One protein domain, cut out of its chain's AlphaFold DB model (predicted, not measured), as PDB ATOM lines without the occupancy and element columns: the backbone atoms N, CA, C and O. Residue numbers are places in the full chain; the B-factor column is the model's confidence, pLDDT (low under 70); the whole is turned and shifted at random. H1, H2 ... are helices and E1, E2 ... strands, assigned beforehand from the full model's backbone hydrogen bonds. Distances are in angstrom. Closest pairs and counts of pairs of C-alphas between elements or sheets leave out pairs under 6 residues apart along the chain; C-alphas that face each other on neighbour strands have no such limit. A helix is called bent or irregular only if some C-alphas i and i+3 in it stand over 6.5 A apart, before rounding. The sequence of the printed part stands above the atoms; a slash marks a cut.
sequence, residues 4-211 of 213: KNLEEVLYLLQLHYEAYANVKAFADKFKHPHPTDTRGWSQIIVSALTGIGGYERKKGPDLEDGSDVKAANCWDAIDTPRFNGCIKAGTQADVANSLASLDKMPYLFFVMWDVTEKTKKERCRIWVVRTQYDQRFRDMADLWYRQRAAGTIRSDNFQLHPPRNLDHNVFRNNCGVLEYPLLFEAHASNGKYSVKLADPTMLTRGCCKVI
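Overview. This is residues 4 to 211 of the 213 residues of an uncharacterized protein of Desulfopila aestuarii DSM 18488 (UniProt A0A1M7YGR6). A twisted, curled wall of five strands has one face covered by a helical hairpin, H1 and H2, with the later part of the long H1 running past the sheet. On the side of the sheet away from H2 sits the small hairpin E4 and E5, with H4 packed on E5. The printed part has 208 residues, with the named elements in the order H1 H2 E1 H3 E2 E3 H4 E4 E5 E6 E7 H5; the large sheet, E1 E2 E3 E6 E7, is mixed, and the small one is antiparallel. The class is mixed, helices and strands; the whole is compact, with a radius of gyration of the C-alphas of 17.1 A and spans of 49 by 39 by 38 A.

Arrangement. H1, residues 4 to 30, touches H2, residues 38 to 50, with residues 5 to 16 alone; they form a hairpin at a shallow tilt of 13 degrees, opposite ways, and the closest C-alphas, of Asn 5 and Leu 49, are 5.1 A apart. The large sheet runs E1, residues 68 to 73, E2, 107 to 115, E3, 122 to 130, E6, 182 to 189, and E7, 192 to 198. H1 and H2 are on the same face of it, two layers, at heights over the sheet of 8.8 A and 7.9 A. H1 lies over E6 and E7, and H2 over E1 and E2. E1 and E2 are parallel, with N 70 and O 109 2.8 A apart; with H3, residues 100 to 103, they make a strand-helix-strand unit, two parallel neighbour strands with a helix between, with a right-handed crossover. The other neighbours are antiparallel: N 110 and O 127 are 2.9 A apart in E2 and E3, N 126 and O 184 2.8 A in E3 and E6, N 185 and O 197 2.9 A in E6 and E7. H4, residues 135 to 149, only grazes this sheet. E4, residues 170 to 173, and E5, residues 176 to 179, form a hairpin, with N 171 and O 178 2.9 A apart; E5 runs on into E6 at 66 degrees. The closest C-alphas of H4 and E5, of Met 140 and Gly 176, are 6.0 A apart. H5, residues 202 to 205, lies over E3. Every O i to N i+4 pair is within hydrogen-bond range in H2 and H4, and 21 of 23 in H1; H3 and H5 are too short for such a pair.

Along the chain. H1 begins at C-alpha 4 (106.173, 72.909, 93.100) and is 39.4 A long, with a kink of 34 degrees near residue 23; it is irregular, but only just, with C-alphas 22 and 25 7.0 A apart. H2 is 18.1 A long, E2 25.0 A, E3 27.0 A, H4 20.6 A and E6 20.4 A. H5 ends at C-alpha 205 (97.895, 85.867, 109.392).

Size, cuts and confidence. The two C-alphas farthest apart, of Ala 150 and Asn 190, are 51.3 A apart. The printed part has no cut. The links H2 to E1, E1 to H3 and H4 to E4 are long. The mean pLDDT of the printed part is 94.1, and no printed residue is under 70.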
ATOM      1  N   LYS A   4     105.007  72.528  93.905       95.25
ATOM      2  CA  LYS A   4     106.173  72.909  93.100       95.25
ATOM      3  C   LYS A   4     107.147  73.825  93.855       95.25
ATOM      4  O   LYS A   4     108.354  73.619  93.787       95.25
ATOM      5  N   ASN A   5     106.642  74.808  94.610       96.88
ATOM      6  CA  ASN A   5     107.511  75.670  95.427       96.88
ATOM      7  C   ASN A   5     108.290  74.857  96.472       96.88
ATOM      8  O   ASN A   5     109.459  75.136  96.726       96.88
ATOM      9  N   LEU A   6     107.656  73.858  97.091       97.25
ATOM     10  CA  LEU A   6     108.303  73.014  98.095       97.25
ATOM     11  C   LEU A   6     109.362  72.097  97.475       97.25
ATOM     12  O   LEU A   6     110.429  71.933  98.063       97.25
ATOM     13  N   GLU A   7     109.100  71.544  96.292       96.94
ATOM     14  CA  GLU A   7     110.079  70.753  95.538       96.94
ATOM     15  C   GLU A   7     111.322  71.581  95.187       96.94
ATOM     16  O   GLU A   7     112.447  71.152  95.456       96.94
ATOM     17  N   GLU A   8     111.130  72.793  94.660       97.50
ATOM     18  CA  GLU A   8     112.224  73.714  94.323       97.50
ATOM     19  C   GLU A   8     113.042  74.100  95.562       97.50
ATOM     20  O   GLU A   8     114.274  74.079  95.529       97.50
ATOM     21  N   VAL A   9     112.379  74.394  96.684       97.56
ATOM     22  CA  VAL A   9     113.053  74.701  97.955       97.56
ATOM     23  C   VAL A   9     113.864  73.513  98.460       97.56
ATOM     24  O   VAL A   9     115.018  73.692  98.842       97.56
ATOM     25  N   LEU A  10     113.304  72.301  98.461       97.69
ATOM     26  CA  LEU A  10     114.034  71.104  98.887       97.69
ATOM     27  C   LEU A  10     115.254  70.842  98.003       97.69
ATOM     28  O   LEU A  10     116.320  70.515  98.523       97.69
ATOM     29  N   TYR A  11     115.114  71.029  96.691       97.62
ATOM     30  CA  TYR A  11     116.224  70.907  95.754       97.62
ATOM     31  C   TYR A  11     117.332  71.929  96.046       97.62
ATOM     32  O   TYR A  11     118.502  71.564  96.144       97.62
ATOM     33  N   LEU A  12     116.981  73.198  96.275       97.19
ATOM     34  CA  LEU A  12     117.950  74.242  96.625       97.19
ATOM     35  C   LEU A  12     118.635  73.988  97.973       97.19
ATOM     36  O   LEU A  12     119.841  74.200  98.097       97.19
ATOM     37  N   LEU A  13     117.897  73.508  98.977       96.12
ATOM     38  CA  LEU A  13     118.465  73.124 100.272       96.12
ATOM     39  C   LEU A  13     119.459  71.972 100.132       96.12
ATOM     40  O   LEU A  13     120.517  71.997 100.765       96.12
ATOM     41  N   GLN A  14     119.140  70.997  99.279       96.12
ATOM     42  CA  GLN A  14     120.030  69.889  98.962       96.12
ATOM     43  C   GLN A  14     121.321  70.388  98.301       96.12
ATOM     44  O   GLN A  14     122.407  70.072  98.784       96.12
ATOM     45  N   LEU A  15     121.213  71.234  97.270       95.69
ATOM     46  CA  LEU A  15     122.370  71.825  96.589       95.69
ATOM     47  C   LEU A  15     123.264  72.625  97.543       95.69
ATOM     48  O   LEU A  15     124.488  72.489  97.510       95.69
ATOM     49  N   HIS A  16     122.666  73.441  98.412       93.94
ATOM     50  CA  HIS A  16     123.401  74.206  99.415       93.94
ATOM     51  C   HIS A  16     124.166  73.289 100.380       93.94
ATOM     52  O   HIS A  16     125.339  73.526 100.667       93.94
ATOM     53  N   TYR A  17     123.523  72.224 100.866       92.19
ATOM     54  CA  TYR A  17     124.148  71.268 101.778       92.19
ATOM     55  C   TYR A  17     125.280  70.475 101.120       92.19
ATOM     56  O   TYR A  17     126.333  70.295 101.725       92.19
ATOM     57  N   GLU A  18     125.108  70.044  99.873       93.00
ATOM     58  CA  GLU A  18     126.158  69.355  99.118       93.00
ATOM     59  C   GLU A  18     127.359  70.267  98.863       93.00
ATOM     60  O   GLU A  18     128.501  69.865  99.091       93.00
ATOM     61  N   ALA A  19     127.119  71.520  98.463       92.50
ATOM     62  CA  ALA A  19     128.174  72.518  98.318       92.50
ATOM     63  C   ALA A  19     128.922  72.735  99.644       92.50
ATOM     64  O   ALA A  19     130.156  72.776  99.664       92.50
ATOM     65  N   TYR A  20     128.187  72.801 100.758       90.69
ATOM     66  CA  TYR A  20     128.772  72.885 102.089       90.69
ATOM     67  C   TYR A  20     129.657  71.669 102.400       90.69
ATOM     68  O   TYR A  20     130.845  71.822 102.701       90.69
ATOM     69  N   ALA A  21     129.108  70.459 102.287       89.81
ATOM     70  CA  ALA A  21     129.794  69.218 102.631       89.81
ATOM     71  C   ALA A  21     131.068  69.005 101.797       89.81
ATOM     72  O   ALA A  21     132.115  68.659 102.345       89.81
ATOM     73  N   ASN A  22     131.007  69.289 100.494       92.31
ATOM     74  CA  ASN A  22     132.121  69.084  99.567       92.31
ATOM     75  C   ASN A  22     133.313  70.017  99.833       92.31
ATOM     76  O   ASN A  22     134.459  69.643  99.584       92.31
ATOM     77  N   VAL A  23     133.069  71.223 100.352       92.62
ATOM     78  CA  VAL A  23     134.133  72.198 100.644       92.62
ATOM     79  C   VAL A  23     134.674  72.056 102.070       92.62
ATOM     80  O   VAL A  23     135.823  72.421 102.325       92.62
ATOM     81  N   LYS A  24     133.893  71.480 102.995       90.94
ATOM     82  CA  LYS A  24     134.223  71.437 104.428       90.94
ATOM     83  C   LYS A  24     135.611  70.854 104.708       90.94
ATOM     84  O   LYS A  24     136.398  71.477 105.410       90.94
ATOM     85  N   ALA A  25     135.950  69.714 104.104       93.25
ATOM     86  CA  ALA A  25     137.247  69.069 104.327       93.25
ATOM     87  C   ALA A  25     138.438  69.968 103.941       93.25
ATOM     88  O   ALA A  25     139.488  69.921 104.580       93.25
ATOM     89  N   PHE A  26     138.279  70.809 102.914       94.81
ATOM     90  CA  PHE A  26     139.299  71.776 102.514       94.81
ATOM     91  C   PHE A  26     139.351  72.963 103.477       94.81
ATOM     92  O   PHE A  26     140.443  73.340 103.901       94.81
ATOM     93  N   ALA A  27     138.193  73.517 103.851       93.06
ATOM     94  CA  ALA A  27     138.108  74.601 104.829       93.06
ATOM     95  C   ALA A  27     138.773  74.198 106.158       93.06
ATOM     96  O   ALA A  27     139.640  74.920 106.651       93.06
ATOM     97  N   ASP A  28     138.476  72.994 106.652       92.75
ATOM     98  CA  ASP A  28     139.072  72.429 107.865       92.75
ATOM     99  C   ASP A  28     140.587  72.219 107.705       92.75
ATOM    100  O   ASP A  28     141.375  72.666 108.542       92.75
ATOM    101  N   LYS A  29     141.020  71.587 106.599       95.81
ATOM    102  CA  LYS A  29     142.442  71.326 106.308       95.81
ATOM    103  C   LYS A  29     143.279  72.604 106.321       95.81
ATOM    104  O   LYS A  29     144.406  72.590 106.814       95.81
ATOM    105  N   PHE A  30     142.742  73.687 105.770       95.06
ATOM    106  CA  PHE A  30     143.435  74.970 105.664       95.06
ATOM    107  C   PHE A  30     143.044  75.974 106.759       95.06
ATOM    108  O   PHE A  30     143.540  77.095 106.750       95.06
ATOM    109  N   LYS A  31     142.218  75.566 107.736       91.56
ATOM    110  CA  LYS A  31     141.775  76.380 108.882       91.56
ATOM    111  C   LYS A  31     141.102  77.696 108.478       91.56
ATOM    112  O   LYS A  31     141.268  78.716 109.149       91.56
ATOM    113  N   HIS A  32     140.350  77.678 107.385       90.81
ATOM    114  CA  HIS A  32     139.568  78.824 106.939       90.81
ATOM    115  C   HIS A  32     138.106  78.695 107.380       90.81
ATOM    116  O   HIS A  32     137.592  77.578 107.452       90.81
ATOM    117  N   PRO A  33     137.411  79.823 107.624       86.44
ATOM    118  CA  PRO A  33     135.958  79.814 107.715       86.44
ATOM    119  C   PRO A  33     135.347  79.176 106.469       86.44
ATOM    120  O   PRO A  33     135.874  79.325 105.363       86.44
ATOM    121  N   HIS A  34     134.218  78.492 106.644       85.19
ATOM    122  CA  HIS A  34     133.526  77.884 105.516       85.19
ATOM    123  C   HIS A  34     133.051  78.974 104.530       85.19
ATOM    124  O   HIS A  34     132.361  79.908 104.950       85.19
ATOM    125  N   PRO A  35     133.412  78.903 103.234       81.62
ATOM    126  CA  PRO A  35     133.175  79.981 102.273       81.62
ATOM    127  C   PRO A  35     131.746  79.962 101.700       81.62
ATOM    128  O   PRO A  35     131.551  79.879 100.489       81.62
ATOM    129  N   THR A  36     130.727  80.043 102.557       81.44
ATOM    130  CA  THR A  36     129.317  80.008 102.133       81.44
ATOM    131  C   THR A  36     128.663  81.389 102.206       81.44
ATOM    132  O   THR A  36     128.456  81.931 103.295       81.44
ATOM    133  N   ASP A  37     128.244  81.935 101.054       87.31
ATOM    134  CA  ASP A  37     127.375  83.123 100.998       87.31
ATOM    135  C   ASP A  37     125.938  82.759 101.380       87.31
ATOM    136  O   ASP A  37     125.040  82.589 100.553       87.31
ATOM    137  N   THR A  38     125.728  82.647 102.686       87.31
ATOM    138  CA  THR A  38     124.434  82.296 103.269       87.31
ATOM    139  C   THR A  38     123.346  83.295 102.847       87.31
ATOM    140  O   THR A  38     122.195  82.910 102.643       87.31
ATOM    141  N   ARG A  39     123.690  84.578 102.657       91.12
ATOM    142  CA  ARG A  39     122.730  85.622 102.272       91.12
ATOM    143  C   ARG A  39     122.169  85.374 100.874       91.12
ATOM    144  O   ARG A  39     120.951  85.363 100.722       91.12
ATOM    145  N   GLY A  40     123.028  85.127  99.884       94.12
ATOM    146  CA  GLY A  40     122.590  84.830  98.516       94.12
ATOM    147  C   GLY A  40     121.689  83.593  98.443       94.12
ATOM    148  O   GLY A  40     120.614  83.643  97.846       94.12
ATOM    149  N   TRP A  41     122.068  82.514  99.136       96.31
ATOM    150  CA  TRP A  41     121.242  81.303  99.237       96.31
ATOM    151  C   TRP A  41     119.880  81.571  99.884       96.31
ATOM    152  O   TRP A  41     118.862  81.098  99.380       96.31
ATOM    153  N   SER A  42     119.843  82.373 100.956       97.38
ATOM    154  CA  SER A  42     118.599  82.760 101.640       97.38
ATOM    155  C   SER A  42     117.594  83.392 100.687       97.38
ATOM    156  O   SER A  42     116.420  83.034 100.702       97.38
ATOM    157  N   GLN A  43     118.057  84.341  99.870       97.31
ATOM    158  CA  GLN A  43     117.209  85.115  98.967       97.31
ATOM    159  C   GLN A  43     116.568  84.206  97.917       97.31
ATOM    160  O   GLN A  43     115.351  84.217  97.759       97.31
ATOM    161  N   ILE A  44     117.366  83.341  97.282       97.38
ATOM    162  CA  ILE A  44     116.878  82.390  96.274       97.38
ATOM    163  C   ILE A  44     115.890  81.392  96.895       97.38
ATOM    164  O   ILE A  44     114.841  81.127  96.312       97.38
ATOM    165  N   ILE A  45     116.188  80.863  98.086       98.19
ATOM    166  CA  ILE A  45     115.301  79.919  98.783       98.19
ATOM    167  C   ILE A  45     113.962  80.578  99.138       98.19
ATOM    168  O   ILE A  45     112.912  79.972  98.933       98.19
ATOM    169  N   VAL A  46     113.969  81.814  99.644       98.50
ATOM    170  CA  VAL A  46     112.729  82.551  99.938       98.50
ATOM    171  C   VAL A  46     111.941  82.823  98.656       98.50
ATOM    172  O   VAL A  46     110.721  82.638  98.654       98.50
ATOM    173  N   SER A  47     112.608  83.190  97.558       98.25
ATOM    174  CA  SER A  47     111.961  83.350  96.252       98.25
ATOM    175  C   SER A  47     111.308  82.055  95.776       98.25
ATOM    176  O   SER A  47     110.137  82.067  95.407       98.25
ATOM    177  N   ALA A  48     112.009  80.921  95.861       98.25
ATOM    178  CA  ALA A  48     111.456  79.615  95.504       98.25
ATOM    179  C   ALA A  48     110.255  79.236  96.385       98.25
ATOM    180  O   ALA A  48     109.248  78.738  95.884       98.25
ATOM    181  N   LEU A  49     110.314  79.525  97.690       98.38
ATOM    182  CA  LEU A  49     109.253  79.195  98.644       98.38
ATOM    183  C   LEU A  49     107.977  80.021  98.428       98.38
ATOM    184  O   LEU A  49     106.857  79.514  98.550       98.38
ATOM    185  N   THR A  50     108.145  81.315  98.168       97.56
ATOM    186  CA  THR A  50     107.048  82.294  98.155       97.56
ATOM    187  C   THR A  50     106.534  82.596  96.752       97.56
ATOM    188  O   THR A  50     105.369  82.965  96.609       97.56
ATOM    189  N   GLY A  51     107.368  82.400  95.730       96.88
ATOM    190  CA  GLY A  51     107.132  82.836  94.355       96.88
ATOM    191  C   GLY A  51     107.481  84.304  94.095       96.88
ATOM    192  O   GLY A  51     107.254  84.772  92.987       96.88
ATOM    193  N   ILE A  52     108.007  85.033  95.086       97.31
ATOM    194  CA  ILE A  52     108.396  86.441  94.944       97.31
ATOM    195  C   ILE A  52     109.783  86.509  94.297       97.31
ATOM    196  O   ILE A  52     110.744  85.945  94.828       97.31
ATOM    197  N   GLY A  53     109.909  87.201  93.165       97.06
ATOM    198  CA  GLY A  53     111.179  87.359  92.462       97.06
ATOM    199  C   GLY A  53     112.227  88.147  93.254       97.06
ATOM    200  O   GLY A  53     111.925  88.888  94.190       97.06
ATOM    201  N   GLY A  54     113.494  87.985  92.873       95.94
ATOM    202  CA  GLY A  54     114.587  88.812  93.389       95.94
ATOM    203  C   GLY A  54     114.639  90.180  92.702       95.94
ATOM    204  O   GLY A  54     114.149  90.345  91.588       95.94
ATOM    205  N   TYR A  55     115.316  91.155  93.309       92.38
ATOM    206  CA  TYR A  55     115.387  92.536  92.797       92.38
ATOM    207  C   TYR A  55     116.361  92.746  91.608       92.38
ATOM    208  O   TYR A  55     117.032  93.773  91.498       92.38
ATOM    209  N   GLU A  56     116.502  91.753  90.723       88.12
ATOM    210  CA  GLU A  56     117.302  91.809  89.481       88.12
ATOM    211  C   GLU A  56     118.744  92.339  89.642       88.12
ATOM    212  O   GLU A  56     119.284  93.000  88.754       88.12
ATOM    213  N   ARG A  57     119.397  92.068  90.783       82.25
ATOM    214  CA  ARG A  57     120.756  92.561  91.112       82.25
ATOM    215  C   ARG A  57     120.876  94.094  91.151       82.25
ATOM    216  O   ARG A  57     121.984  94.629  91.093       82.25
ATOM    217  N   LYS A  58     119.757  94.812  91.265       84.50
ATOM    218  CA  LYS A  58     119.733  96.262  91.475       84.50
ATOM    219  C   LYS A  58     120.005  96.572  92.949       84.50
ATOM    220  O   LYS A  58     119.770  95.756  93.836       84.50
ATOM    221  N   LYS A  59     120.500  97.778  93.230       83.00
ATOM    222  CA  LYS A  59     120.637  98.260  94.611       83.00
ATOM    223  C   LYS A  59     119.244  98.536  95.178       83.00
ATOM    224  O   LYS A  59     118.528  99.364  94.620       83.00
ATOM    225  N   GLY A  60     118.881  97.905  96.291       86.38
ATOM    226  CA  GLY A  60     117.569  98.106  96.896       86.38
ATOM    227  C   GLY A  60     117.175  96.979  97.854       86.38
ATOM    228  O   GLY A  60     118.065  96.473  98.539       86.38
ATOM    229  N   PRO A  61     115.873  96.653  97.956       90.62
ATOM    230  CA  PRO A  61     115.402  95.493  98.711       90.62
ATOM    231  C   PRO A  61     115.961  94.191  98.124       90.62
ATOM    232  O   PRO A  61     116.449  94.166  96.993       90.62
ATOM    233  N   ASP A  62     115.865  93.108  98.889       95.12
ATOM    234  CA  ASP A  62     116.297  91.793  98.423       95.12
ATOM    235  C   ASP A  62     115.309  91.182  97.413       95.12
ATOM    236  O   ASP A  62     115.728  90.521  96.455       95.12
ATOM    237  N   LEU A  63     114.007  91.433  97.595       97.25
ATOM    238  CA  LEU A  63     112.926  90.905  96.760       97.25
ATOM    239  C   LEU A  63     112.176  92.011  96.002       97.25
ATOM    240  O   LEU A  63     112.168  93.178  96.403       97.25
ATOM    241  N   GLU A  64     111.541  91.642  94.888       96.69
ATOM    242  CA  GLU A  64     110.897  92.576  93.952       96.69
ATOM    243  C   GLU A  64     109.675  93.311  94.518       96.69
ATOM    244  O   GLU A  64     109.354  94.409  94.067       96.69
ATOM    245  N   ASP A  65     109.027  92.753  95.541       96.31
ATOM    246  CA  ASP A  65     107.876  93.352  96.225       96.31
ATOM    247  C   ASP A  65     108.275  94.362  97.321       96.31
ATOM    248  O   ASP A  65     107.411  94.957  97.966       96.31
ATOM    249  N   GLY A  66     109.578  94.565  97.546       95.06
ATOM    250  CA  GLY A  66     110.105  95.414  98.615       95.06
ATOM    251  C   GLY A  66     110.446  94.670  99.907       95.06
ATOM    252  O   GLY A  66     110.898  95.307 100.863       95.06
ATOM    253  N   SER A  67     110.250  93.353  99.955       97.06
ATOM    254  CA  SER A  67     110.602  92.519 101.104       97.06
ATOM    255  C   SER A  67     112.113  92.322 101.243       97.06
ATOM    256  O   SER A  67     112.879  92.432 100.282       97.06
ATOM    257  N   ASP A  68     112.548  92.020 102.465       96.56
ATOM    258  CA  ASP A  68     113.965  91.889 102.821       96.56
ATOM    259  C   ASP A  68     114.252  90.518 103.450       96.56
ATOM    260  O   ASP A  68     113.387  89.942 104.121       96.56
ATOM    261  N   VAL A  69     115.461  89.980 103.249       97.94
ATOM    262  CA  VAL A  69     115.830  88.630 103.698       97.94
ATOM    263  C   VAL A  69     117.075  88.681 104.577       97.94
ATOM    264  O   VAL A  69     118.174  89.041 104.158       97.94
ATOM    265  N   LYS A  70     116.930  88.261 105.833       97.75
ATOM    266  CA  LYS A  70     118.043  88.142 106.778       97.75
ATOM    267  C   LYS A  70     118.469  86.696 106.924       97.75
ATOM    268  O   LYS A  70     117.644  85.796 107.028       97.75
ATOM    269  N   ALA A  71     119.778  86.502 106.977       96.25
ATOM    270  CA  ALA A  71     120.420  85.202 106.935       96.25
ATOM    271  C   ALA A  71     121.286  84.983 108.177       96.25
ATOM    272  O   ALA A  71     122.004  85.896 108.590       96.25
ATOM    273  N   ALA A  72     121.258  83.780 108.746       95.31
ATOM    274  CA  ALA A  72     122.168  83.374 109.810       95.31
ATOM    275  C   ALA A  72     122.523  81.892 109.668       95.31
ATOM    276  O   ALA A  72     121.642  81.043 109.666       95.31
ATOM    277  N   ASN A  73     123.809  81.560 109.591       94.06
ATOM    278  CA  ASN A  73     124.264  80.173 109.548       94.06
ATOM    279  C   ASN A  73     125.001  79.834 110.844       94.06
ATOM    280  O   ASN A  73     125.902  80.565 111.249       94.06
ATOM    281  N   CYS A  74     124.578  78.764 111.513       93.81
ATOM    282  CA  CYS A  74     125.186  78.253 112.737       93.81
ATOM    283  C   CYS A  74     126.143  77.083 112.487       93.81
ATOM    284  O   CYS A  74     126.827  76.673 113.422       93.81
ATOM    285  N   TRP A  75     126.189  76.528 111.275       90.12
ATOM    286  CA  TRP A  75     127.125  75.461 110.935       90.12
ATOM    287  C   TRP A  75     128.549  76.019 110.894       90.12
ATOM    288  O   TRP A  75     128.812  77.002 110.203       90.12
ATOM    289  N   ASP A  76     129.441  75.424 111.691       85.62
ATOM    290  CA  ASP A  76     130.845  75.831 111.860       85.62
ATOM    291  C   ASP A  76     131.048  77.338 112.160       85.62
ATOM    292  O   ASP A  76     132.112  77.909 111.911       85.62
ATOM    293  N   ALA A  77     130.030  78.002 112.719       84.75
ATOM    294  CA  ALA A  77     130.097  79.419 113.050       84.75
ATOM    295  C   ALA A  77     131.044  79.668 114.234       84.75
ATOM    296  O   ALA A  77     130.855  79.120 115.321       84.75
ATOM    297  N   ILE A  78     132.038  80.534 114.023       75.62
ATOM    298  CA  ILE A  78     132.992  80.963 115.059       75.62
ATOM    299  C   ILE A  78     132.307  81.933 116.028       75.62
ATOM    300  O   ILE A  78     132.328  81.747 117.243       75.62
ATOM    301  N   ASP A  79     131.668  82.959 115.467       81.12
ATOM    302  CA  ASP A  79     130.921  83.951 116.224       81.12
ATOM    303  C   ASP A  79     129.471  83.535 116.400       81.12
ATOM    304  O   ASP A  79     128.908  82.798 115.598       81.12
ATOM    305  N   THR A  80     128.833  84.079 117.436       85.19
ATOM    306  CA  THR A  80     127.398  83.893 117.663       85.19
ATOM    307  C   THR A  80     126.588  84.506 116.514       85.19
ATOM    308  O   THR A  80     126.530  85.739 116.438       85.19
ATOM    309  N   PRO A  81     125.909  83.694 115.673       90.94
ATOM    310  CA  PRO A  81     125.108  84.213 114.569       90.94
ATOM    311  C   PRO A  81     123.947  85.077 115.064       90.94
ATOM    312  O   PRO A  81     123.332  84.801 116.100       90.94
ATOM    313  N   ARG A  82     123.656  86.138 114.310       94.44
ATOM    314  CA  ARG A  82     122.594  87.115 114.574       94.44
ATOM    315  C   ARG A  82     121.963  87.515 113.253       94.44
ATOM    316  O   ARG A  82     122.650  87.556 112.234       94.44
ATOM    317  N   PHE A  83     120.702  87.919 113.292       96.56
ATOM    318  CA  PHE A  83     120.131  88.682 112.191       96.56
ATOM    319  C   PHE A  83     120.484  90.154 112.387       96.56
ATOM    320  O   PHE A  83     120.163  90.744 113.416       96.56
ATOM    321  N   ASN A  84     121.206  90.719 111.422       94.00
ATOM    322  CA  ASN A  84     121.718  92.086 111.467       94.00
ATOM    323  C   ASN A  84     120.901  93.006 110.556       94.00
ATOM    324  O   ASN A  84     120.398  92.577 109.517       94.00
ATOM    325  N   GLY A  85     120.813  94.283 110.928       92.38
ATOM    326  CA  GLY A  85     120.192  95.335 110.127       92.38
ATOM    327  C   GLY A  85     118.737  95.030 109.790       92.38
ATOM    328  O   GLY A  85     118.324  95.252 108.654       92.38
ATOM    329  N   CYS A  86     117.990  94.450 110.739       93.31
ATOM    330  CA  CYS A  86     116.619  93.979 110.501       93.31
ATOM    331  C   CYS A  86     115.641  95.131 110.231       93.31
ATOM    332  O   CYS A  86     114.619  94.929 109.588       93.31
ATOM    333  N   ILE A  87     115.962  96.334 110.717       92.75
ATOM    334  CA  ILE A  87     115.238  97.576 110.433       92.75
ATOM    335  C   ILE A  87     116.249  98.673 110.078       92.75
ATOM    336  O   ILE A  87     117.407  98.620 110.502       92.75
ATOM    337  N   LYS A  88     115.832  99.662 109.279       90.25
ATOM    338  CA  LYS A  88     116.742 100.672 108.711       90.25
ATOM    339  C   LYS A  88     117.064 101.774 109.721       90.25
ATOM    340  O   LYS A  88     116.162 102.422 110.255       90.25
ATOM    341  N   ALA A  89     118.347 102.036 109.924       88.88
ATOM    342  CA  ALA A  89     118.873 103.109 110.761       88.88
ATOM    343  C   ALA A  89     120.224 103.588 110.218       88.88
ATOM    344  O   ALA A  89     120.930 102.818 109.572       88.88
ATOM    345  N   GLY A  90     120.560 104.859 110.453       81.81
ATOM    346  CA  GLY A  90     121.873 105.415 110.091       81.81
ATOM    347  C   GLY A  90     122.139 105.573 108.587       81.81
ATOM    348  O   GLY A  90     123.274 105.810 108.189       81.81
ATOM    349  N   THR A  91     121.119 105.444 107.731       79.88
ATOM    350  CA  THR A  91     121.249 105.640 106.276       79.88
ATOM    351  C   THR A  91     120.657 106.978 105.835       79.88
ATOM    352  O   THR A  91     119.861 107.576 106.556       79.88
ATOM    353  N   GLN A  92     121.012 107.437 104.630       76.69
ATOM    354  CA  GLN A  92     120.444 108.654 104.027       76.69
ATOM    355  C   GLN A  92     119.056 108.450 103.395       76.69
ATOM    356  O   GLN A  92     118.576 109.320 102.682       76.69
ATOM    357  N   ALA A  93     118.420 107.295 103.599       76.81
ATOM    358  CA  ALA A  93     117.074 107.078 103.084       76.81
ATOM    359  C   ALA A  93     116.057 107.882 103.907       76.81
ATOM    360  O   ALA A  93     116.107 107.839 105.134       76.81
ATOM    361  N   ASP A  94     115.083 108.509 103.245       75.50
ATOM    362  CA  ASP A  94     114.074 109.371 103.890       75.50
ATOM    363  C   ASP A  94     113.285 108.672 105.008       75.50
ATOM    364  O   ASP A  94     112.861 109.293 105.977       75.50
ATOM    365  N   VAL A  95     113.104 107.355 104.888       82.69
ATOM    366  CA  VAL A  95     112.366 106.536 105.862       82.69
ATOM    367  C   VAL A  95     113.253 105.931 106.958       82.69
ATOM    368  O   VAL A  95     112.760 105.182 107.803       82.69
ATOM    369  N   ALA A  96     114.564 106.187 106.950       81.56
ATOM    370  CA  ALA A  96     115.484 105.642 107.944       81.56
ATOM    371  C   ALA A  96     115.178 106.172 109.353       81.56
ATOM    372  O   ALA A  96     114.652 107.267 109.526       81.56
ATOM    373  N   ASN A  97     115.554 105.398 110.377       87.00
ATOM    374  CA  ASN A  97     115.372 105.764 111.789       87.00
ATOM    375  C   ASN A  97     113.901 105.912 112.231       87.00
ATOM    376  O   ASN A  97     113.638 106.521 113.263       87.00
ATOM    377  N   SER A  98     112.948 105.358 111.474       91.94
ATOM    378  CA  SER A  98     111.522 105.421 111.801       91.94
ATOM    379  C   SER A  98     110.761 104.169 111.356       91.94
ATOM    380  O   SER A  98     111.224 103.394 110.506       91.94
ATOM    381  N   LEU A  99     109.550 104.001 111.895       94.81
ATOM    382  CA  LEU A  99     108.630 102.933 111.492       94.81
ATOM    383  C   LEU A  99     108.180 103.043 110.027       94.81
ATOM    384  O   LEU A  99     107.770 102.034 109.461       94.81
ATOM    385  N   ALA A 100     108.338 104.205 109.378       93.06
ATOM    386  CA  ALA A 100     108.029 104.364 107.954       93.06
ATOM    387  C   ALA A 100     108.851 103.410 107.068       93.06
ATOM    388  O   ALA A 100     108.427 103.051 105.970       93.06
ATOM    389  N   SER A 101     110.017 102.954 107.545       89.44
ATOM    390  CA  SER A 101     110.800 101.924 106.857       89.44
ATOM    391  C   SER A 101     110.086 100.569 106.795       89.44
ATOM    392  O   SER A 101     110.215  99.871 105.791       89.44
ATOM    393  N   LEU A 102     109.306 100.226 107.823       94.81
ATOM    394  CA  LEU A 102     108.487  99.012 107.872       94.81
ATOM    395  C   LEU A 102     107.261  99.143 106.961       94.81
ATOM    396  O   LEU A 102     106.848  98.193 106.309       94.81
ATOM    397  N   ASP A 103     106.728 100.352 106.803       94.56
ATOM    398  CA  ASP A 103     105.576 100.580 105.923       94.56
ATOM    399  C   ASP A 103     105.889 100.306 104.443       94.56
ATOM    400  O   ASP A 103     104.984 100.072 103.644       94.56
ATOM    401  N   LYS A 104     107.175 100.296 104.072       91.69
ATOM    402  CA  LYS A 104     107.669  99.999 102.720       91.69
ATOM    403  C   LYS A 104     108.181  98.566 102.540       91.69
ATOM    404  O   LYS A 104     108.648  98.252 101.451       91.69
ATOM    405  N   MET A 105     108.120  97.727 103.574       94.81
ATOM    406  CA  MET A 105     108.667  96.368 103.578       94.81
ATOM    407  C   MET A 105     107.555  95.365 103.917       94.81
ATOM    408  O   MET A 105     107.306  95.116 105.096       94.81
ATOM    409  N   PRO A 106     106.851  94.790 102.926       96.75
ATOM    410  CA  PRO A 106     105.713  93.906 103.188       96.75
ATOM    411  C   PRO A 106     106.079  92.740 104.109       96.75
ATOM    412  O   PRO A 106     105.416  92.519 105.131       96.75
ATOM    413  N   TYR A 107     107.191  92.071 103.797       98.38
ATOM    414  CA  TYR A 107     107.723  90.967 104.574       98.38
ATOM    415  C   TYR A 107     109.191  91.182 104.944       98.38
ATOM    416  O   TYR A 107     110.002  91.678 104.164       98.38
ATOM    417  N   LEU A 108     109.537  90.751 106.152       98.44
ATOM    418  CA  LEU A 108     110.910  90.552 106.588       98.44
ATOM    419  C   LEU A 108     111.101  89.067 106.874       98.44
ATOM    420  O   LEU A 108     110.542  88.537 107.839       98.44
ATOM    421  N   PHE A 109     111.861  88.398 106.016       98.69
ATOM    422  CA  PHE A 109     112.147  86.978 106.142       98.69
ATOM    423  C   PHE A 109     113.425  86.758 106.938       98.69
ATOM    424  O   PHE A 109     114.419  87.463 106.767       98.69
ATOM    425  N   PHE A 110     113.413  85.734 107.779       98.69
ATOM    426  CA  PHE A 110     114.573  85.299 108.541       98.69
ATOM    427  C   PHE A 110     114.866  83.858 108.172       98.69
ATOM    428  O   PHE A 110     114.033  82.997 108.429       98.69
ATOM    429  N   VAL A 111     116.028  83.590 107.587       98.56
ATOM    430  CA  VAL A 111     116.457  82.243 107.211       98.56
ATOM    431  C   VAL A 111     117.625  81.832 108.092       98.56
ATOM    432  O   VAL A 111     118.642  82.528 108.154       98.56
ATOM    433  N   MET A 112     117.475  80.710 108.792       97.56
ATOM    434  CA  MET A 112     118.535  80.155 109.622       97.56
ATOM    435  C   MET A 112     118.864  78.720 109.242       97.56
ATOM    436  O   MET A 112     117.970  77.894 109.072       97.56
ATOM    437  N   TRP A 113     120.162  78.438 109.187       95.56
ATOM    438  CA  TRP A 113     120.728  77.099 109.089       95.56
ATOM    439  C   TRP A 113     121.310  76.752 110.444       95.56
ATOM    440  O   TRP A 113     122.184  77.456 110.951       95.56
ATOM    441  N   ASP A 114     120.779  75.716 111.070       95.94
ATOM    442  CA  ASP A 114     121.211  75.282 112.390       95.94
ATOM    443  C   ASP A 114     121.001  73.776 112.549       95.94
ATOM    444  O   ASP A 114     120.819  73.062 111.558       95.94
ATOM    445  N   VAL A 115     121.086  73.274 113.778       95.69
ATOM    446  CA  VAL A 115     120.752  71.881 114.082       95.69
ATOM    447  C   VAL A 115     119.583  71.794 115.056       95.69
ATOM    448  O   VAL A 115     119.339  72.698 115.845       95.69
ATOM    449  N   THR A 116     118.850  70.690 115.023       96.62
ATOM    450  CA  THR A 116     117.838  70.374 116.045       96.62
ATOM    451  C   THR A 116     118.475  70.235 117.427       96.62
ATOM    452  O   THR A 116     119.599  69.742 117.559       96.62
ATOM    453  N   GLU A 117     117.757  70.631 118.475       96.25
ATOM    454  CA  GLU A 117     118.308  70.707 119.831       96.25
ATOM    455  C   GLU A 117     118.748  69.341 120.355       96.25
ATOM    456  O   GLU A 117     119.876  69.183 120.831       96.25
ATOM    457  N   LYS A 118     117.874  68.341 120.219       93.44
ATOM    458  CA  LYS A 118     118.092  66.999 120.772       93.44
ATOM    459  C   LYS A 118     118.853  66.088 119.820       93.44
ATOM    460  O   LYS A 118     119.814  65.445 120.222       93.44
ATOM    461  N   THR A 119     118.425  66.025 118.560       92.88
ATOM    462  CA  THR A 119     118.959  65.049 117.596       92.88
ATOM    463  C   THR A 119     120.151  65.549 116.795       92.88
ATOM    464  O   THR A 119     120.738  64.766 116.058       92.88
ATOM    465  N   LYS A 120     120.494  66.839 116.905       93.81
ATOM    466  CA  LYS A 120     121.595  67.487 116.173       93.81
ATOM    467  C   LYS A 120     121.534  67.331 114.646       93.81
ATOM    468  O   LYS A 120     122.526  67.565 113.972       93.81
ATOM    469  N   LYS A 121     120.360  67.000 114.104       93.38
ATOM    470  CA  LYS A 121     120.086  66.983 112.661       93.38
ATOM    471  C   LYS A 121     120.134  68.390 112.101       93.38
ATOM    472  O   LYS A 121     119.495  69.272 112.680       93.38
ATOM    473  N   GLU A 122     120.823  68.573 110.987       95.19
ATOM    474  CA  GLU A 122     120.850  69.817 110.234       95.19
ATOM    475  C   GLU A 122     119.445  70.196 109.780       95.19
ATOM    476  O   GLU A 122     118.627  69.352 109.402       95.19
ATOM    477  N   ARG A 123     119.149  71.488 109.824       96.62
ATOM    478  CA  ARG A 123     117.871  72.017 109.372       96.62
ATOM    479  C   ARG A 123     118.011  73.421 108.816       96.62
ATOM    480  O   ARG A 123     118.955  74.145 109.127       96.62
ATOM    481  N   CYS A 124     117.009  73.798 108.035       97.88
ATOM    482  CA  CYS A 124     116.760  75.166 107.628       97.88
ATOM    483  C   CYS A 124     115.388  75.595 108.148       97.88
ATOM    484  O   CYS A 124     114.412  74.848 108.027       97.88
ATOM    485  N   ARG A 125     115.322  76.792 108.733       98.62
ATOM    486  CA  ARG A 125     114.097  77.410 109.242       98.62
ATOM    487  C   ARG A 125     113.908  78.782 108.623       98.62
ATOM    488  O   ARG A 125     114.868  79.543 108.507       98.62
ATOM    489  N   ILE A 126     112.669  79.088 108.255       98.81
ATOM    490  CA  ILE A 126     112.270  80.371 107.686       98.81
ATOM    491  C   ILE A 126     111.123  80.930 108.517       98.81
ATOM    492  O   ILE A 126     110.060  80.317 108.609       98.81
ATOM    493  N   TRP A 127     111.330  82.109 109.096       98.88
ATOM    494  CA  TRP A 127     110.285  82.908 109.741       98.88
ATOM    495  C   TRP A 127     109.935  84.108 108.872       98.88
ATOM    496  O   TRP A 127     110.744  84.541 108.048       98.88
ATOM    497  N   VAL A 128     108.746  84.673 109.078       98.69
ATOM    498  CA  VAL A 128     108.290  85.842 108.318       98.69
ATOM    499  C   VAL A 128     107.573  86.859 109.191       98.69
ATOM    500  O   VAL A 128     106.557  86.562 109.797       98.69
ATOM    501  N   VAL A 129     108.037  88.103 109.205       98.56
ATOM    502  CA  VAL A 129     107.296  89.203 109.834       98.56
ATOM    503  C   VAL A 129     106.573  90.005 108.767       98.56
ATOM    504  O   VAL A 129     107.194  90.510 107.835       98.56
ATOM    505  N   ARG A 130     105.262  90.179 108.939       98.12
ATOM    506  CA  ARG A 130     104.444  91.106 108.151       98.12
ATOM    507  C   ARG A 130     104.597  92.512 108.709       98.12
ATOM    508  O   ARG A 130     103.816  92.929 109.562       98.12
ATOM    509  N   THR A 131     105.621  93.240 108.287       97.25
ATOM    510  CA  THR A 131     106.110  94.390 109.070       97.25
ATOM    511  C   THR A 131     105.126  95.567 109.143       97.25
ATOM    512  O   THR A 131     105.157  96.351 110.092       97.25
ATOM    513  N   GLN A 132     104.192  95.641 108.192       96.81
ATOM    514  CA  GLN A 132     103.081  96.598 108.177       96.81
ATOM    515  C   GLN A 132     101.978  96.281 109.204       96.81
ATOM    516  O   GLN A 132     101.268  97.185 109.631       96.81
ATOM    517  N   TYR A 133     101.829  95.016 109.604       97.12
ATOM    518  CA  TYR A 133     100.675  94.526 110.373       97.12
ATOM    519  C   TYR A 133     101.048  93.932 111.735       97.12
ATOM    520  O   TYR A 133     100.207  93.848 112.627       97.12
ATOM    521  N   ASP A 134     102.294  93.493 111.906       98.06
ATOM    522  CA  ASP A 134     102.759  92.855 113.131       98.06
ATOM    523  C   ASP A 134     103.012  93.892 114.231       98.06
ATOM    524  O   ASP A 134     104.120  94.414 114.388       98.06
ATOM    525  N   GLN A 135     101.970  94.191 115.010       97.44
ATOM    526  CA  GLN A 135     102.042  95.199 116.066       97.44
ATOM    527  C   GLN A 135     103.137  94.891 117.095       97.44
ATOM    528  O   GLN A 135     103.815  95.803 117.549       97.44
ATOM    529  N   ARG A 136     103.370  93.615 117.431       97.69
ATOM    530  CA  ARG A 136     104.369  93.243 118.448       97.69
ATOM    531  C   ARG A 136     105.784  93.518 117.969       97.69
ATOM    532  O   ARG A 136     106.596  94.047 118.727       97.69
ATOM    533  N   PHE A 137     106.074  93.204 116.709       97.81
ATOM    534  CA  PHE A 137     107.357  93.557 116.116       97.81
ATOM    535  C   PHE A 137     107.523  95.079 115.993       97.81
ATOM    536  O   PHE A 137     108.589  95.606 116.319       97.81
ATOM    537  N   ARG A 138     106.469  95.795 115.578       97.81
ATOM    538  CA  ARG A 138     106.483  97.262 115.453       97.81
ATOM    539  C   ARG A 138     106.701  97.963 116.794       97.81
ATOM    540  O   ARG A 138     107.514  98.878 116.845       97.81
ATOM    541  N   ASP A 139     106.069  97.502 117.871       97.75
ATOM    542  CA  ASP A 139     106.263  98.043 119.226       97.75
ATOM    543  C   ASP A 139     107.726  97.895 119.683       97.75
ATOM    544  O   ASP A 139     108.322  98.824 120.234       97.75
ATOM    545  N   MET A 140     108.342  96.739 119.411       97.44
ATOM    546  CA  MET A 140     109.755  96.494 119.719       97.44
ATOM    547  C   MET A 140     110.693  97.363 118.865       97.44
ATOM    548  O   MET A 140     111.692  97.876 119.373       97.44
ATOM    549  N   ALA A 141     110.382  97.543 117.577       97.06
ATOM    550  CA  ALA A 141     111.135  98.418 116.679       97.06
ATOM    551  C   ALA A 141     111.034  99.893 117.105       97.06
ATOM    552  O   ALA A 141     112.047 100.589 117.143       97.06
ATOM    553  N   ASP A 142     109.841 100.352 117.486       97.38
ATOM    554  CA  ASP A 142     109.598 101.699 118.005       97.38
ATOM    555  C   ASP A 142     110.392 101.963 119.287       97.38
ATOM    556  O   ASP A 142     111.096 102.970 119.393       97.38
ATOM    557  N   LEU A 143     110.353 101.025 120.241       97.00
ATOM    558  CA  LEU A 143     111.149 101.123 121.463       97.00
ATOM    559  C   LEU A 143     112.643 101.248 121.145       97.00
ATOM    560  O   LEU A 143     113.328 102.082 121.739       97.00
ATOM    561  N   TRP A 144     113.148 100.460 120.195       97.12
ATOM    562  CA  TRP A 144     114.545 100.542 119.778       97.12
ATOM    563  C   TRP A 144     114.885 101.887 119.127       97.12
ATOM    564  O   TRP A 144     115.902 102.491 119.476       97.12
ATOM    565  N   TYR A 145     114.033 102.401 118.232       96.12
ATOM    566  CA  TYR A 145     114.227 103.722 117.625       96.12
ATOM    567  C   TYR A 145     114.224 104.838 118.676       96.12
ATOM    568  O   TYR A 145     115.108 105.696 118.646       96.12
ATOM    569  N   ARG A 146     113.311 104.794 119.655       96.25
ATOM    570  CA  ARG A 146     113.282 105.747 120.777       96.25
ATOM    571  C   ARG A 146     114.537 105.666 121.642       96.25
ATOM    572  O   ARG A 146     115.117 106.700 121.960       96.25
ATOM    573  N   GLN A 147     115.003 104.462 121.981       96.81
ATOM    574  CA  GLN A 147     116.250 104.282 122.735       96.81
ATOM    575  C   GLN A 147     117.482 104.767 121.959       96.81
ATOM    576  O   GLN A 147     118.430 105.261 122.571       96.81
ATOM    577  N   ARG A 148     117.481 104.670 120.622       94.81
ATOM    578  CA  ARG A 148     118.524 105.279 119.784       94.81
ATOM    579  C   ARG A 148     118.469 106.793 119.781       94.81
ATOM    580  O   ARG A 148     119.495 107.426 120.001       94.81
ATOM    581  N   ALA A 149     117.287 107.372 119.584       93.75
ATOM    582  CA  ALA A 149     117.102 108.820 119.616       93.75
ATOM    583  C   ALA A 149     117.522 109.425 120.970       93.75
ATOM    584  O   ALA A 149     118.092 110.509 121.010       93.75
ATOM    585  N   ALA A 150     117.311 108.693 122.069       95.81
ATOM    586  CA  ALA A 150     117.750 109.073 123.410       95.81
ATOM    587  C   ALA A 150     119.251 108.825 123.689       95.81
ATOM    588  O   ALA A 150     119.735 109.147 124.770       95.81
ATOM    589  N   GLY A 151     119.995 108.212 122.761       95.00
ATOM    590  CA  GLY A 151     121.414 107.879 122.933       95.00
ATOM    591  C   GLY A 151     121.701 106.676 123.845       95.00
ATOM    592  O   GLY A 151     122.872 106.363 124.080       95.00
ATOM    593  N   THR A 152     120.669 105.975 124.335       96.69
ATOM    594  CA  THR A 152     120.801 104.724 125.106       96.69
ATOM    595  C   THR A 152     121.385 103.608 124.242       96.69
ATOM    596  O   THR A 152     122.287 102.891 124.671       96.69
ATOM    597  N   ILE A 153     120.914 103.489 122.998       94.44
ATOM    598  CA  ILE A 153     121.506 102.614 121.982       94.44
ATOM    599  C   ILE A 153     122.302 103.485 121.013       94.44
ATOM    600  O   ILE A 153     121.754 104.373 120.374       94.44
ATOM    601  N   ARG A 154     123.605 103.217 120.881       92.75
ATOM    602  CA  ARG A 154     124.497 103.971 119.975       92.75
ATOM    603  C   ARG A 154     124.707 103.311 118.613       92.75
ATOM    604  O   ARG A 154     125.220 103.943 117.703       92.75
ATOM    605  N   SER A 155     124.360 102.031 118.492       92.19
ATOM    606  CA  SER A 155     124.532 101.257 117.263       92.19
ATOM    607  C   SER A 155     123.403 101.536 116.273       92.19
ATOM    608  O   SER A 155     122.242 101.601 116.670       92.19
ATOM    609  N   ASP A 156     123.730 101.602 114.985       93.50
ATOM    610  CA  ASP A 156     122.753 101.656 113.886       93.50
ATOM    611  C   ASP A 156     122.267 100.259 113.477       93.50
ATOM    612  O   ASP A 156     121.329 100.104 112.698       93.50
ATOM    613  N   ASN A 157     122.895  99.216 114.017       93.81
ATOM    614  CA  ASN A 157     122.587  97.837 113.689       93.81
ATOM    615  C   ASN A 157     121.537  97.277 114.657       93.81
ATOM    616  O   ASN A 157     121.863  96.890 115.783       93.81
ATOM    617  N   PHE A 158     120.282  97.206 114.209       94.94
ATOM    618  CA  PHE A 158     119.248  96.445 114.906       94.94
ATOM    619  C   PHE A 158     119.531  94.949 114.766       94.94
ATOM    620  O   PHE A 158     119.369  94.368 113.686       94.94
ATOM    621  N   GLN A 159     119.948  94.336 115.870       95.19
ATOM    622  CA  GLN A 159     120.298  92.923 115.929       95.19
ATOM    623  C   GLN A 159     119.204  92.111 116.618       95.19
ATOM    624  O   GLN A 159     118.694  92.508 117.667       95.19
ATOM    625  N   LEU A 160     118.896  90.947 116.053       97.31
ATOM    626  CA  LEU A 160     118.080  89.916 116.688       97.31
ATOM    627  C   LEU A 160     118.926  88.671 116.934       97.31
ATOM    628  O   LEU A 160     119.690  88.235 116.068       97.31
ATOM    629  N   HIS A 161     118.755  88.086 118.113       96.88
ATOM    630  CA  HIS A 161     119.372  86.832 118.515       96.88
ATOM    631  C   HIS A 161     118.372  85.691 118.285       96.88
ATOM    632  O   HIS A 161     117.388  85.606 119.028       96.88
ATOM    633  N   PRO A 162     118.586  84.840 117.265       96.69
ATOM    634  CA  PRO A 162     117.677  83.742 116.965       96.69
ATOM    635  C   PRO A 162     117.854  82.550 117.926       96.69
ATOM    636  O   PRO A 162     118.862  82.470 118.639       96.69
ATOM    637  N   PRO A 163     116.910  81.591 117.929       96.44
ATOM    638  CA  PRO A 163     116.931  80.382 118.757       96.44
ATOM    639  C   PRO A 163     117.917  79.339 118.207       96.44
ATOM    640  O   PRO A 163     117.531  78.272 117.732       96.44
ATOM    641  N   ARG A 164     119.208  79.670 118.223       95.50
ATOM    642  CA  ARG A 164     120.288  78.851 117.654       95.50
ATOM    643  C   ARG A 164     120.331  77.471 118.289       95.50
ATOM    644  O   ARG A 164     120.590  77.365 119.485       95.50
ATOM    645  N   ASN A 165     120.163  76.428 117.487       96.38
ATOM    646  CA  ASN A 165     120.192  75.043 117.941       96.38
ATOM    647  C   ASN A 165     119.138  74.711 119.014       96.38
ATOM    648  O   ASN A 165     119.313  73.750 119.761       96.38
ATOM    649  N   LEU A 166     118.074  75.516 119.103       97.00
ATOM    650  CA  LEU A 166     116.961  75.348 120.037       97.00
ATOM    651  C   LEU A 166     115.668  75.136 119.251       97.00
ATOM    652  O   LEU A 166     115.454  75.766 118.211       97.00
ATOM    653  N   ASP A 167     114.792  74.262 119.740       97.19
ATOM    654  CA  ASP A 167     113.593  73.821 119.008       97.19
ATOM    655  C   ASP A 167     112.371  74.743 119.207       97.19
ATOM    656  O   ASP A 167     111.231  74.349 118.981       97.19
ATOM    657  N   HIS A 168     112.605  75.998 119.599       97.25
ATOM    658  CA  HIS A 168     111.579  77.034 119.727       97.25
ATOM    659  C   HIS A 168     111.792  78.170 118.714       97.25
ATOM    660  O   HIS A 168     112.847  78.275 118.088       97.25
ATOM    661  N   ASN A 169     110.801  79.056 118.577       98.19
ATOM    662  CA  ASN A 169     110.784  80.158 117.603       98.19
ATOM    663  C   ASN A 169     110.968  81.536 118.259       98.19
ATOM    664  O   ASN A 169     110.448  82.538 117.784       98.19
ATOM    665  N   VAL A 170     111.686  81.598 119.382       98.19
ATOM    666  CA  VAL A 170     111.772  82.814 120.212       98.19
ATOM    667  C   VAL A 170     113.064  83.554 119.926       98.19
ATOM    668  O   VAL A 170     114.145  83.009 120.150       98.19
ATOM    669  N   PHE A 171     112.948  84.792 119.450       97.69
ATOM    670  CA  PHE A 171     114.091  85.663 119.205       97.69
ATOM    671  C   PHE A 171     114.162  86.706 120.315       97.69
ATOM    672  O   PHE A 171     113.152  87.075 120.923       97.69
ATOM    673  N   ARG A 172     115.374  87.193 120.578       96.44
ATOM    674  CA  ARG A 172     115.649  88.142 121.661       96.44
ATOM    675  C   ARG A 172     116.463  89.325 121.158       96.44
ATOM    676  O   ARG A 172     117.325  89.159 120.296       96.44
ATOM    677  N   ASN A 173     116.241  90.499 121.733       94.88
ATOM    678  CA  ASN A 173     117.175  91.623 121.710       94.88
ATOM    679  C   ASN A 173     117.002  92.470 122.984       94.88
ATOM    680  O   ASN A 173     116.224  92.125 123.872       94.88
ATOM    681  N   ASN A 174     117.709  93.597 123.069       93.00
ATOM    682  CA  ASN A 174     117.643  94.494 124.230       93.00
ATOM    683  C   ASN A 174     116.289  95.211 124.398       93.00
ATOM    684  O   ASN A 174     116.075  95.879 125.405       93.00
ATOM    685  N   CYS A 175     115.390  95.105 123.419       95.31
ATOM    686  CA  CYS A 175     114.090  95.772 123.406       95.31
ATOM    687  C   CYS A 175     112.915  94.792 123.530       95.31
ATOM    688  O   CYS A 175     111.779  95.241 123.655       95.31
ATOM    689  N   GLY A 176     113.147  93.477 123.508       93.69
ATOM    690  CA  GLY A 176     112.066  92.512 123.632       93.69
ATOM    691  C   GLY A 176     112.447  91.061 123.363       93.69
ATOM    692  O   GLY A 176     113.521  90.726 122.857       93.69
ATOM    693  N   VAL A 177     111.503  90.191 123.717       97.06
ATOM    694  CA  VAL A 177     111.533  88.747 123.486       97.06
ATOM    695  C   VAL A 177     110.209  88.371 122.839       97.06
ATOM    696  O   VAL A 177     109.156  88.540 123.454       97.06
ATOM    697  N   LEU A 178     110.255  87.884 121.602       98.12
ATOM    698  CA  LEU A 178     109.056  87.541 120.838       98.12
ATOM    699  C   LEU A 178     109.182  86.136 120.255       98.12
ATOM    700  O   LEU A 178     110.263  85.736 119.822       98.12
ATOM    701  N   GLU A 179     108.073  85.407 120.208       98.38
ATOM    702  CA  GLU A 179     107.929  84.219 119.371       98.38
ATOM    703  C   GLU A 179     107.559  84.642 117.952       98.38
ATOM    704  O   GLU A 179     106.550  85.315 117.751       98.38
ATOM    705  N   TYR A 180     108.378  84.252 116.980       98.56
ATOM    706  CA  TYR A 180     108.220  84.612 115.580       98.56
ATOM    707  C   TYR A 180     107.388  83.553 114.845       98.56
ATOM    708  O   TYR A 180     107.563  82.355 115.083       98.56
ATOM    709  N   PRO A 181     106.512  83.962 113.914       98.31
ATOM    710  CA  PRO A 181     105.743  83.039 113.082       98.31
ATOM    711  C   PRO A 181     106.667  82.249 112.140       98.31
ATOM    712  O   PRO A 181     107.342  82.810 111.271       98.31
ATOM    713  N   LEU A 182     106.718  80.930 112.335       98.69
ATOM    714  CA  LEU A 182     107.515  80.013 111.524       98.69
ATOM    715  C   LEU A 182     106.755  79.674 110.238       98.69
ATOM    716  O   LEU A 182     105.707  79.039 110.282       98.69
ATOM    717  N   LEU A 183     107.293  80.100 109.099       98.69
ATOM    718  CA  LEU A 183     106.719  79.858 107.775       98.69
ATOM    719  C   LEU A 183     107.084  78.467 107.250       98.69
ATOM    720  O   LEU A 183     106.258  77.799 106.629       98.69
ATOM    721  N   PHE A 184     108.331  78.048 107.461       98.75
ATOM    722  CA  PHE A 184     108.855  76.813 106.894       98.75
ATOM    723  C   PHE A 184     109.983  76.227 107.747       98.75
ATOM    724  O   PHE A 184     110.826  76.955 108.271       98.75
ATOM    725  N   GLU A 185     110.027  74.901 107.839       98.62
ATOM    726  CA  GLU A 185     111.130  74.143 108.425       98.62
ATOM    727  C   GLU A 185     111.361  72.856 107.632       98.62
ATOM    728  O   GLU A 185     110.427  72.090 107.373       98.62
ATOM    729  N   ALA A 186     112.618  72.588 107.292       98.31
ATOM    730  CA  ALA A 186     113.043  71.337 106.680       98.31
ATOM    731  C   ALA A 186     114.288  70.794 107.370       98.31
ATOM    732  O   ALA A 186     115.176  71.549 107.765       98.31
ATOM    733  N   HIS A 187     114.349  69.473 107.515       97.12
ATOM    734  CA  HIS A 187     115.453  68.774 108.174       97.12
ATOM    735  C   HIS A 187     116.199  67.913 107.173       97.12
ATOM    736  O   HIS A 187     115.568  67.208 106.380       97.12
ATOM    737  N   ALA A 188     117.521  67.901 107.287       94.12
ATOM    738  CA  ALA A 188     118.364  66.907 106.661       94.12
ATOM    739  C   ALA A 188     118.327  65.613 107.493       94.12
ATOM    740  O   ALA A 188     118.463  65.609 108.718       94.12
ATOM    741  N   SER A 189     118.119  64.485 106.826       89.06
ATOM    742  CA  SER A 189     118.273  63.156 107.410       89.06
ATOM    743  C   SER A 189     118.990  62.286 106.393       89.06
ATOM    744  O   SER A 189     118.534  62.169 105.258       89.06
ATOM    745  N   ASN A 190     120.114  61.687 106.788       84.88
ATOM    746  CA  ASN A 190     120.980  60.913 105.891       84.88
ATOM    747  C   ASN A 190     121.363  61.704 104.624       84.88
ATOM    748  O   ASN A 190     121.294  61.183 103.512       84.88
ATOM    749  N   GLY A 191     121.689  62.989 104.794       82.19
ATOM    750  CA  GLY A 191     122.083  63.877 103.701       82.19
ATOM    751  C   GLY A 191     120.959  64.284 102.747       82.19
ATOM    752  O   GLY A 191     121.267  64.835 101.698       82.19
ATOM    753  N   LYS A 192     119.683  64.023 103.076       93.12
ATOM    754  CA  LYS A 192     118.522  64.443 102.276       93.12
ATOM    755  C   LYS A 192     117.578  65.338 103.062       93.12
ATOM    756  O   LYS A 192     117.187  64.985 104.177       93.12
ATOM    757  N   TYR A 193     117.174  66.458 102.469       96.06
ATOM    758  CA  TYR A 193     116.180  67.348 103.069       96.06
ATOM    759  C   TYR A 193     114.750  66.827 102.909       96.06
ATOM    760  O   TYR A 193     114.366  66.290 101.873       96.06
ATOM    761  N   SER A 194     113.945  67.024 103.950       96.81
ATOM    762  CA  SER A 194     112.501  66.782 103.944       96.81
ATOM    763  C   SER A 194     111.779  67.891 104.700       96.81
ATOM    764  O   SER A 194     112.273  68.368 105.726       96.81
ATOM    765  N   VAL A 195     110.606  68.291 104.207       97.88
ATOM    766  CA  VAL A 195     109.767  69.290 104.878       97.88
ATOM    767  C   VAL A 195     109.255  68.718 106.200       97.88
ATOM    768  O   VAL A 195     108.791  67.580 106.267       97.88
ATOM    769  N   LYS A 196     109.344  69.521 107.258       97.81
ATOM    770  CA  LYS A 196     108.711  69.269 108.560       97.81
ATOM    771  C   LYS A 196     107.521  70.173 108.795       97.81
ATOM    772  O   LYS A 196     106.524  69.719 109.342       97.81
ATOM    773  N   LEU A 197     107.626  71.420 108.358       98.25
ATOM    774  CA  LEU A 197     106.549  72.386 108.437       98.25
ATOM    775  C   LEU A 197     106.587  73.294 107.213       98.25
ATOM    776  O   LEU A 197     107.650  73.729 106.779       98.25
ATOM    777  N   ALA A 198     105.408  73.584 106.682       98.06
ATOM    778  CA  ALA A 198     105.179  74.573 105.646       98.06
ATOM    779  C   ALA A 198     103.793  75.173 105.896       98.06
ATOM    780  O   ALA A 198     102.781  74.522 105.640       98.06
ATOM    781  N   ASP A 199     103.747  76.385 106.446       97.88
ATOM    782  CA  ASP A 199     102.498  77.061 106.794       97.88
ATOM    783  C   ASP A 199     102.359  78.384 106.023       97.88
ATOM    784  O   ASP A 199     102.720  79.454 106.525       97.88
ATOM    785  N   PRO A 200     101.802  78.354 104.797       97.00
ATOM    786  CA  PRO A 200     101.611  79.565 104.007       97.00
ATOM    787  C   PRO A 200     100.656  80.570 104.657       97.00
ATOM    788  O   PRO A 200     100.650  81.737 104.260       97.00
ATOM    789  N   THR A 201      99.863  80.173 105.661       97.56
ATOM    790  CA  THR A 201      98.982  81.111 106.365       97.56
ATOM    791  C   THR A 201      99.777  82.147 107.159       97.56
ATOM    792  O   THR A 201      99.280  83.254 107.370       97.56
ATOM    793  N   MET A 202     101.046  81.878 107.490       97.81
ATOM    794  CA  MET A 202     101.926  82.858 108.135       97.81
ATOM    795  C   MET A 202     102.148  84.118 107.284       97.81
ATOM    796  O   MET A 202     102.269  85.206 107.842       97.81
ATOM    797  N   LEU A 203     102.077  84.021 105.951       97.25
ATOM    798  CA  LEU A 203     102.162  85.181 105.051       97.25
ATOM    799  C   LEU A 203     100.936  86.105 105.140       97.25
ATOM    800  O   LEU A 203     101.020  87.281 104.810       97.25
ATOM    801  N   THR A 204      99.789  85.609 105.604       96.88
ATOM    802  CA  THR A 204      98.530  86.382 105.628       96.88
ATOM    803  C   THR A 204      97.997  86.643 107.030       96.88
ATOM    804  O   THR A 204      97.199  87.558 107.224       96.88
ATOM    805  N   ARG A 205      98.420  85.851 108.019       95.50
ATOM    806  CA  ARG A 205      97.895  85.867 109.392       95.50
ATOM    807  C   ARG A 205      98.973  85.749 110.468       95.50
ATOM    808  O   ARG A 205      98.654  85.939 111.636       95.50
ATOM    809  N   GLY A 206     100.218  85.451 110.096       94.00
ATOM    810  CA  GLY A 206     101.321  85.336 111.044       94.00
ATOM    811  C   GLY A 206     101.629  86.674 111.710       94.00
ATOM    812  O   GLY A 206     101.766  87.688 111.025       94.00
ATOM    813  N   CYS A 207     101.745  86.651 113.037       97.12
ATOM    814  CA  CYS A 207     102.200  87.768 113.861       97.12
ATOM    815  C   CYS A 207     103.080  87.233 114.991       97.12
ATOM    816  O   CYS A 207     102.832  86.144 115.521       97.12
ATOM    817  N   CYS A 208     104.067  88.025 115.394       98.19
ATOM    818  CA  CYS A 208     104.864  87.776 116.578       98.19
ATOM    819  C   CYS A 208     103.983  87.730 117.834       98.19
ATOM    820  O   CYS A 208     103.014  88.485 117.975       98.19
ATOM    821  N   LYS A 209     104.358  86.882 118.793       97.44
ATOM    822  CA  LYS A 209     103.707  86.795 120.107       97.44
ATOM    823  C   LYS A 209     104.672  87.213 121.204       97.44
ATOM    824  O   LYS A 209     105.861  86.913 121.144       97.44
ATOM    825  N   VAL A 210     104.150  87.884 122.225       93.25
ATOM    826  CA  VAL A 210     104.912  88.156 123.449       93.25
ATOM    827  C   VAL A 210     105.021  86.855 124.233       93.25
ATOM    828  O   VAL A 210     104.014  86.182 124.446       93.25
ATOM    829  N   ILE A 211     106.229  86.515 124.670       86.75
ATOM    830  CA  ILE A 211     106.427  85.452 125.651       86.75
ATOM    831  C   ILE A 211     106.228  86.078 127.030       86.75
ATOM    832  O   ILE A 211     106.951  87.007 127.387       86.75
TER     833      ILE A 211